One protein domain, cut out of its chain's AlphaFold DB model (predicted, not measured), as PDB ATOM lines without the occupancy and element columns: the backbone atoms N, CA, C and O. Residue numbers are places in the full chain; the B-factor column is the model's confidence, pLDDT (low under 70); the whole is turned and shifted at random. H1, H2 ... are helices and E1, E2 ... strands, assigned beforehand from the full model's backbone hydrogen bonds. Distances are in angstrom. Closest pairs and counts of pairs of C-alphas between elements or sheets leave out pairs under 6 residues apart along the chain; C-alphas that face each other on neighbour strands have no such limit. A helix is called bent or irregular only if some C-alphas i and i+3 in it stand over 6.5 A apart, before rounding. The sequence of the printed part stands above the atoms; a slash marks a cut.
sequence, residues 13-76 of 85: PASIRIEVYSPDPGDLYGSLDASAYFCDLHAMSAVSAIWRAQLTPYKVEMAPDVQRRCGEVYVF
ATOM      1  N   PRO A  13     207.991 -72.718  20.569       95.75
ATOM      2  CA  PRO A  13     206.627 -72.199  20.638       95.75
ATOM      3  C   PRO A  13     206.584 -70.776  21.211       95.75
ATOM      4  O   PRO A  13     207.237 -70.478  22.213       95.75
ATOM      5  N   ALA A  14     205.845 -69.887  20.549       95.50
ATOM      6  CA  ALA A  14     205.596 -68.543  21.046       95.50
ATOM      7  C   ALA A  14     204.463 -68.562  22.079       95.50
ATOM      8  O   ALA A  14     203.445 -69.222  21.885       95.50
ATOM      9  N   SER A  15     204.643 -67.802  23.156       93.31
ATOM     10  CA  SER A  15     203.651 -67.570  24.214       93.31
ATOM     11  C   SER A  15     203.157 -66.121  24.226       93.31
ATOM     12  O   SER A  15     202.138 -65.813  24.839       93.31
ATOM     13  N   ILE A  16     203.858 -65.225  23.524       94.94
ATOM     14  CA  ILE A  16     203.595 -63.789  23.508       94.94
ATOM     15  C   ILE A  16     203.391 -63.324  22.072       94.94
ATOM     16  O   ILE A  16     204.213 -63.596  21.191       94.94
ATOM     17  N   ARG A  17     202.327 -62.546  21.864       97.44
ATOM     18  CA  ARG A  17     202.122 -61.755  20.654       97.44
ATOM     19  C   ARG A  17     202.498 -60.303  20.936       97.44
ATOM     20  O   ARG A  17     202.153 -59.744  21.974       97.44
ATOM     21  N   ILE A  18     203.206 -59.691  19.999       97.50
ATOM     22  CA  ILE A  18     203.514 -58.266  19.997       97.50
ATOM     23  C   ILE A  18     202.920 -57.683  18.722       97.50
ATOM     24  O   ILE A  18     203.323 -58.043  17.618       97.50
ATOM     25  N   GLU A  19     201.952 -56.796  18.875       97.19
ATOM     26  CA  GLU A  19     201.480 -55.942  17.794       97.19
ATOM     27  C   GLU A  19     202.480 -54.797  17.594       97.19
ATOM     28  O   GLU A  19     203.023 -54.247  18.554       97.19
ATOM     29  N   VAL A  20     202.784 -54.491  16.336       97.12
ATOM     30  CA  VAL A  20     203.789 -53.504  15.944       97.12
ATOM     31  C   VAL A  20     203.099 -52.390  15.184       97.12
ATOM     32  O   VAL A  20     202.533 -52.632  14.116       97.12
ATOM     33  N   TYR A  21     203.172 -51.181  15.732       96.25
ATOM     34  CA  TYR A  21     202.519 -50.012  15.170       96.25
ATOM     35  C   TYR A  21     203.527 -49.013  14.609       96.25
ATOM     36  O   TYR A  21     204.516 -48.685  15.270       96.25
ATOM     37  N   SER A  22     203.238 -48.475  13.427       94.81
ATOM     38  CA  SER A  22     203.816 -47.202  13.000       94.81
ATOM     39  C   SER A  22     203.087 -46.060  13.701       94.81
ATOM     40  O   SER A  22     201.858 -45.981  13.591       94.81
ATOM     41  N   PRO A  23     203.808 -45.140  14.356       93.75
ATOM     42  CA  PRO A  23     203.190 -43.966  14.947       93.75
ATOM     43  C   PRO A  23     202.742 -42.960  13.877       93.75
ATOM     44  O   PRO A  23     203.276 -42.909  12.763       93.75
ATOM     45  N   ASP A  24     201.790 -42.118  14.255       91.31
ATOM     46  CA  ASP A  24     201.410 -40.878  13.588       91.31
ATOM     47  C   ASP A  24     201.750 -39.667  14.471       91.31
ATOM     48  O   ASP A  24     201.954 -39.815  15.680       91.31
ATOM     49  N   PRO A  25     201.842 -38.445  13.910       91.06
ATOM     50  CA  PRO A  25     202.037 -37.245  14.716       91.06
ATOM     51  C   PRO A  25     200.943 -37.111  15.788       91.06
ATOM     52  O   PRO A  25     199.792 -36.819  15.479       91.06
ATOM     53  N   GLY A  26     201.313 -37.321  17.054       91.62
ATOM     54  CA  GLY A  26     200.394 -37.270  18.197       91.62
ATOM     55  C   GLY A  26     199.686 -38.587  18.541       91.62
ATOM     56  O   GLY A  26     198.977 -38.618  19.542       91.62
ATOM     57  N   ASP A  27     199.904 -39.668  17.785       92.94
ATOM     58  CA  ASP A  27     199.331 -40.992  18.055       92.94
ATOM     59  C   ASP A  27     200.405 -42.084  17.959       92.94
ATOM     60  O   ASP A  27     200.902 -42.420  16.885       92.94
ATOM     61  N   LEU A  28     200.763 -42.671  19.101       89.19
ATOM     62  CA  LEU A  28     201.759 -43.741  19.154       89.19
ATOM     63  C   LEU A  28     201.274 -45.040  18.487       89.19
ATOM     64  O   LEU A  28     202.114 -45.871  18.149       89.19
ATOM     65  N   TYR A  29     199.968 -45.215  18.268       92.12
ATOM     66  CA  TYR A  29     199.350 -46.437  17.740       92.12
ATOM     67  C   TYR A  29     198.678 -46.236  16.369       92.12
ATOM     68  O   TYR A  29     197.750 -46.969  16.034       92.12
ATOM     69  N   GLY A  30     199.158 -45.284  15.561       92.94
ATOM     70  CA  GLY A  30     198.520 -44.876  14.301       92.94
ATOM     71  C   GLY A  30     198.142 -46.020  13.343       92.94
ATOM     72  O   GLY A  30     196.970 -46.195  13.017       92.94
ATOM     73  N   SER A  31     199.109 -46.825  12.883       93.75
ATOM     74  CA  SER A  31     198.864 -47.951  11.956       93.75
ATOM     75  C   SER A  31     199.380 -49.266  12.518       93.75
ATOM     76  O   SER A  31     200.570 -49.377  12.796       93.75
ATOM     77  N   LEU A  32     198.516 -50.282  12.620       94.75
ATOM     78  CA  LEU A  32     198.930 -51.653  12.924       94.75
ATOM     79  C   LEU A  32     199.575 -52.294  11.690       94.75
ATOM     80  O   LEU A  32     198.893 -52.633  10.721       94.75
ATOM     81  N   ASP A  33     200.887 -52.502  11.743       95.00
ATOM     82  CA  ASP A  33     201.658 -52.958  10.587       95.00
ATOM     83  C   ASP A  33     202.024 -54.434  10.637       95.00
ATOM     84  O   ASP A  33     202.105 -55.081   9.591       95.00
ATOM     85  N   ALA A  34     202.226 -54.994  11.832       95.94
ATOM     86  CA  ALA A  34     202.537 -56.410  11.977       95.94
ATOM     87  C   ALA A  34     202.088 -57.003  13.318       95.94
ATOM     88  O   ALA A  34     201.924 -56.306  14.318       95.94
ATOM     89  N   SER A  35     201.961 -58.328  13.347       96.69
ATOM     90  CA  SER A  35     201.962 -59.135  14.567       96.69
ATOM     91  C   SER A  35     203.202 -60.019  14.575       96.69
ATOM     92  O   SER A  35     203.386 -60.840  13.678       96.69
ATOM     93  N   ALA A  36     204.041 -59.865  15.593       96.81
ATOM     94  CA  ALA A  36     205.247 -60.651  15.800       96.81
ATOM     95  C   ALA A  36     205.091 -61.564  17.024       96.81
ATOM     96  O   ALA A  36     204.480 -61.185  18.023       96.81
ATOM     97  N   TYR A  37     205.631 -62.776  16.944       97.38
ATOM     98  CA  TYR A  37     205.380 -63.842  17.911       97.38
ATOM     99  C   TYR A  37     206.683 -64.290  18.570       97.38
ATOM    100  O   TYR A  37     207.650 -64.621  17.884       97.38
ATOM    101  N   PHE A  38     206.720 -64.329  19.903       96.81
ATOM    102  CA  PHE A  38     207.936 -64.629  20.663       96.81
ATOM    103  C   PHE A  38     207.677 -65.565  21.841       96.81
ATOM    104  O   PHE A  38     206.588 -65.597  22.413       96.81
ATOM    105  N   CYS A  39     208.705 -66.324  22.217       95.88
ATOM    106  CA  CYS A  39     208.758 -66.962  23.527       95.88
ATOM    107  C   CYS A  39     209.176 -65.943  24.601       95.88
ATOM    108  O   CYS A  39     209.748 -64.894  24.285       95.88
ATOM    109  N   ASP A  40     208.954 -66.279  25.872       94.12
ATOM    110  CA  ASP A  40     209.254 -65.404  27.014       94.12
ATOM    111  C   ASP A  40     210.712 -64.925  27.050       94.12
ATOM    112  O   ASP A  40     210.982 -63.771  27.383       94.12
ATOM    113  N   LEU A  41     211.653 -65.774  26.619       96.56
ATOM    114  CA  LEU A  41     213.079 -65.442  26.578       96.56
ATOM    115  C   LEU A  41     213.402 -64.304  25.594       96.56
ATOM    116  O   LEU A  41     214.273 -63.481  25.867       96.56
ATOM    117  N   HIS A  42     212.726 -64.252  24.441       97.50
ATOM    118  CA  HIS A  42     213.072 -63.325  23.356       97.50
ATOM    119  C   HIS A  42     212.158 -62.101  23.264       97.50
ATOM    120  O   HIS A  42     212.520 -61.132  22.593       97.50
ATOM    121  N   ALA A  43     211.011 -62.104  23.948       95.25
ATOM    122  CA  ALA A  43     210.022 -61.033  23.855       95.25
ATOM    123  C   ALA A  43     210.593 -59.651  24.225       95.25
ATOM    124  O   ALA A  43     210.407 -58.693  23.479       95.25
ATOM    125  N   MET A  44     211.353 -59.534  25.320       95.56
ATOM    126  CA  MET A  44     211.923 -58.242  25.742       95.56
ATOM    127  C   MET A  44     212.978 -57.701  24.768       95.56
ATOM    128  O   MET A  44     213.016 -56.500  24.476       95.56
ATOM    129  N   SER A  45     213.808 -58.585  24.216       96.06
ATOM    130  CA  SER A  45     214.781 -58.223  23.182       96.06
ATOM    131  C   SER A  45     214.082 -57.756  21.901       96.06
ATOM    132  O   SER A  45     214.520 -56.784  21.284       96.06
ATOM    133  N   ALA A  46     212.965 -58.391  21.534       96.19
ATOM    134  CA  ALA A  46     212.141 -57.979  20.404       96.19
ATOM    135  C   ALA A  46     211.485 -56.606  20.628       96.19
ATOM    136  O   ALA A  46     211.623 -55.733  19.773       96.19
ATOM    137  N   VAL A  47     210.864 -56.369  21.791       96.81
ATOM    138  CA  VAL A  47     210.323 -55.051  22.185       96.81
ATOM    139  C   VAL A  47     211.385 -53.961  22.037       96.81
ATOM    140  O   VAL A  47     211.131 -52.918  21.438       96.81
ATOM    141  N   SER A  48     212.601 -54.219  22.521       96.25
ATOM    142  CA  SER A  48     213.717 -53.266  22.442       96.25
ATOM    143  C   SER A  48     214.177 -53.004  21.002       96.25
ATOM    144  O   SER A  48     214.601 -51.897  20.673       96.25
ATOM    145  N   ALA A  49     214.128 -54.010  20.124       95.94
ATOM    146  CA  ALA A  49     214.437 -53.841  18.705       95.94
ATOM    147  C   ALA A  49     213.369 -53.003  17.985       95.94
ATOM    148  O   ALA A  49     213.723 -52.097  17.234       95.94
ATOM    149  N   ILE A  50     212.086 -53.256  18.266       96.00
ATOM    150  CA  ILE A  50     210.947 -52.514  17.704       96.00
ATOM    151  C   ILE A  50     211.008 -51.039  18.126       96.00
ATOM    152  O   ILE A  50     210.971 -50.158  17.272       96.00
ATOM    153  N   TRP A  51     211.225 -50.767  19.417       94.81
ATOM    154  CA  TRP A  51     211.386 -49.399  19.922       94.81
ATOM    155  C   TRP A  51     212.547 -48.648  19.262       94.81
ATOM    156  O   TRP A  51     212.400 -47.490  18.879       94.81
ATOM    157  N   ARG A  52     213.706 -49.299  19.087       95.38
ATOM    158  CA  ARG A  52     214.863 -48.688  18.405       95.38
ATOM    159  C   ARG A  52     214.600 -48.392  16.929       95.38
ATOM    160  O   ARG A  52     215.235 -47.497  16.384       95.38
ATOM    161  N   ALA A  53     213.664 -49.105  16.307       93.62
ATOM    162  CA  ALA A  53     213.190 -48.828  14.955       93.62
ATOM    163  C   ALA A  53     212.143 -47.696  14.897       93.62
ATOM    164  O   ALA A  53     211.581 -47.459  13.834       93.62
ATOM    165  N   GLN A  54     211.893 -46.997  16.013       94.38
ATOM    166  CA  GLN A  54     210.889 -45.932  16.138       94.38
ATOM    167  C   GLN A  54     209.454 -46.406  15.858       94.38
ATOM    168  O   GLN A  54     208.606 -45.634  15.412       94.38
ATOM    169  N   LEU A  55     209.191 -47.679  16.143       95.50
ATOM    170  CA  LEU A  55     207.874 -48.298  16.100       95.50
ATOM    171  C   LEU A  55     207.363 -48.496  17.527       95.50
ATOM    172  O   LEU A  55     208.153 -48.617  18.467       95.50
ATOM    173  N   THR A  56     206.051 -48.605  17.680       96.88
ATOM    174  CA  THR A  56     205.417 -48.817  18.982       96.88
ATOM    175  C   THR A  56     205.048 -50.293  19.140       96.88
ATOM    176  O   THR A  56     204.153 -50.779  18.444       96.88
ATOM    177  N   PRO A  57     205.715 -51.043  20.034       97.06
ATOM    178  CA  PRO A  57     205.303 -52.396  20.371       97.06
ATOM    179  C   PRO A  57     204.147 -52.373  21.375       97.06
ATOM    180  O   PRO A  57     204.179 -51.642  22.367       97.06
ATOM    181  N   TYR A  58     203.171 -53.249  21.173       96.62
ATOM    182  CA  TYR A  58     202.085 -53.495  22.110       96.62
ATOM    183  C   TYR A  58     201.987 -54.987  22.413       96.62
ATOM    184  O   TYR A  58     201.807 -55.809  21.513       96.62
ATOM    185  N   LYS A  59     202.145 -55.360  23.686       95.06
ATOM    186  CA  LYS A  59     202.001 -56.757  24.103       95.06
ATOM    187  C   LYS A  59     200.520 -57.116  24.140       95.06
ATOM    188  O   LYS A  59     199.732 -56.451  24.802       95.06
ATOM    189  N   VAL A  60     200.190 -58.232  23.510       91.81
ATOM    190  CA  VAL A  60     198.860 -58.837  23.511       91.81
ATOM    191  C   VAL A  60     198.977 -60.303  23.892       91.81
ATOM    192  O   VAL A  60     199.977 -60.968  23.602       91.81
ATOM    193  N   GLU A  61     197.949 -60.813  24.558       84.38
ATOM    194  CA  GLU A  61     197.868 -62.240  24.847       84.38
ATOM    195  C   GLU A  61     197.732 -63.041  23.548       84.38
ATOM    196  O   GLU A  61     197.141 -62.592  22.559       84.38
ATOM    197  N   MET A  62     198.325 -64.232  23.546       87.88
ATOM    198  CA  MET A  62     198.127 -65.200  22.476       87.88
ATOM    199  C   MET A  62     196.701 -65.739  22.547       87.88
ATOM    200  O   MET A  62     196.258 -66.186  23.604       87.88
ATOM    201  N   ALA A  63     195.993 -65.722  21.418       86.38
ATOM    202  CA  ALA A  63     194.706 -66.399  21.329       86.38
ATOM    203  C   ALA A  63     194.909 -67.925  21.505       86.38
ATOM    204  O   ALA A  63     195.902 -68.452  20.993       86.38
ATOM    205  N   PRO A  64     194.007 -68.641  22.206       83.88
ATOM    206  CA  PRO A  64     194.213 -70.049  22.577       83.88
ATOM    207  C   PRO A  64     194.400 -71.009  21.393       83.88
ATOM    208  O   PRO A  64     195.019 -72.060  21.529       83.88
ATOM    209  N   ASP A  65     193.844 -70.657  20.239       90.31
ATOM    210  CA  ASP A  65     193.849 -71.420  18.994       90.31
ATOM    211  C   ASP A  65     194.996 -71.034  18.044       90.31
ATOM    212  O   ASP A  65     195.208 -71.683  17.017       90.31
ATOM    213  N   VAL A  66     195.778 -70.005  18.379       88.38
ATOM    214  CA  VAL A  66     196.889 -69.542  17.546       88.38
ATOM    215  C   VAL A  66     198.176 -70.251  17.955       88.38
ATOM    216  O   VAL A  66     198.699 -70.060  19.047       88.38
ATOM    217  N   GLN A  67     198.741 -71.031  17.032       93.69
ATOM    218  CA  GLN A  67     200.064 -71.636  17.187       93.69
ATOM    219  C   GLN A  67     201.073 -70.950  16.271       93.69
ATOM    220  O   GLN A  67     200.915 -70.927  15.051       93.69
ATOM    221  N   ARG A  68     202.120 -70.380  16.873       96.31
ATOM    222  CA  ARG A  68     203.202 -69.666  16.182       96.31
ATOM    223  C   ARG A  68     204.539 -70.006  16.815       96.31
ATOM    224  O   ARG A  68     204.604 -70.338  18.000       96.31
ATOM    225  N   ARG A  69     205.614 -69.916  16.037       97.25
ATOM    226  CA  ARG A  69     206.981 -70.063  16.548       97.25
ATOM    227  C   ARG A  69     207.604 -68.711  16.863       97.25
ATOM    228  O   ARG A  69     207.301 -67.698  16.241       97.25
ATOM    229  N   CYS A  70     208.518 -68.712  17.824       97.62
ATOM    230  CA  CYS A  70     209.315 -67.555  18.183       97.62
ATOM    231  C   CYS A  70     210.108 -67.052  16.971       97.62
ATOM    232  O   CYS A  70     210.965 -67.773  16.450       97.62
ATOM    233  N   GLY A  71     209.866 -65.796  16.597       95.75
ATOM    234  CA  GLY A  71     210.436 -65.134  15.427       95.75
ATOM    235  C   GLY A  71     209.498 -65.074  14.224       95.75
ATOM    236  O   GLY A  71     209.831 -64.402  13.252       95.75
ATOM    237  N   GLU A  72     208.338 -65.739  14.259       96.69
ATOM    238  CA  GLU A  72     207.334 -65.556  13.211       96.69
ATOM    239  C   GLU A  72     206.755 -64.142  13.257       96.69
ATOM    240  O   GLU A  72     206.532 -63.561  14.323       96.69
ATOM    241  N   VAL A  73     206.482 -63.608  12.073       95.62
ATOM    242  CA  VAL A  73     205.895 -62.289  11.879       95.62
ATOM    243  C   VAL A  73     204.851 -62.389  10.779       95.62
ATOM    244  O   VAL A  73     205.120 -62.907   9.698       95.62
ATOM    245  N   TYR A  74     203.668 -61.852  11.049       93.94
ATOM    246  CA  TYR A  74     202.669 -61.559  10.038       93.94
ATOM    247  C   TYR A  74     202.634 -60.052   9.785       93.94
ATOM    248  O   TYR A  74     202.348 -59.291  10.705       93.94
ATOM    249  N   VAL A  75     202.928 -59.628   8.557       94.25
ATOM    250  CA  VAL A  75     202.819 -58.224   8.134       94.25
ATOM    251  C   VAL A  75     201.439 -58.010   7.522       94.25
ATOM    252  O   VAL A  75     201.042 -58.744   6.614       94.25
ATOM    253  N   PHE A  76     200.708 -57.013   8.012       91.88
ATOM    254  CA  PHE A  76     199.385 -56.688   7.496       91.88
ATOM    255  C   PHE A  76     199.517 -55.993   6.133       91.88
ATOM    256  O   PHE A  76     200.164 -54.947   6.048       91.88
TER     257      PHE A  76
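What this domain is: This is residues 13 to 76 of the 85 residues of an uncharacterized protein of Micromonospora globispora (UniProt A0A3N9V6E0). A strongly twisted sheet of four strands forms a wall with one helix, H1, over one of its faces and the other face bare. The long hairpin of E1 and E2 makes the length of the sheet, and the link of residues 62 to 72 loops past the end away from the hairpin's turn, from edge strand E3 to edge strand E4. The printed part has 64 residues, with E1, E2, H1, E3 and E4 in that order along the chain; the sheet runs E3, E1, E2, E4, all antiparallel, and the class is mixed, helices and strands. The whole is compact, with a radius of gyration of the C-alphas of 11.5 A, yet elongated in outline, with spans of 35 by 22 by 16 A.

How they stand to each other: E1, residues 16 to 24, and E2, residues 27 to 38, are antiparallel inner strands and a hairpin, with N 18 and O 36 at 2.8 A and N 24 and O 27 at 2.8 A, within hydrogen-bond range. E2 bends by 86 degrees at residue 31. H1, residues 40 to 52, is on the sheet at a height of 8.8 A, over E1, and runs along the strands, at 5 degrees to E1 on the local plane. The closest C-alphas of E1 and H1 are those of Ile 16 and Asp 40, 6.9 A apart. H1 is irregular, with C-alphas 41 and 44 7.3 A apart; 7 of its 9 O i to N i+4 pairs are within hydrogen-bond range. E3, residues 56 to 61, is an edge strand antiparallel to E1, with N 19 and O 58 at 2.8 A, within hydrogen-bond range. The closest C-alphas of H1 and E3 are those of Val 47 and Pro 57, 6.0 A apart. E2, H1 and E3 form a split strand-helix-strand unit, two strands running the same way with E1 between them in the sheet, and its crossover is right-handed. With H1 on one face, the sheet and helix make two layers. E4, residues 73 to 75, is the other edge strand, antiparallel to E2, with N 35 and O 74 at 2.8 A, within hydrogen-bond range; E3 and E4 are apart.

Where its parts are: E1 begins at C-alpha 16, (203.595, -63.789, 23.508), and is 25.1 A long from first to last C-alpha. E2 is 25.3 A long, H1 19.6 A, E3 16.5 A and E4 6.3 A. H1 begins at C-alpha 40, (209.254, -65.404, 27.014), and E4 ends at C-alpha 75, (202.819, -58.224, 8.134).

The domain as a whole: The two C-alphas farthest apart, those of Pro 13 and Pro 25, are 35.7 A apart. The printed part has no cut. The link from E3 to E4 is long, with 11 residues; the other three are tight. The mean pLDDT of the printed part is 94.4, and no printed residue is under 70.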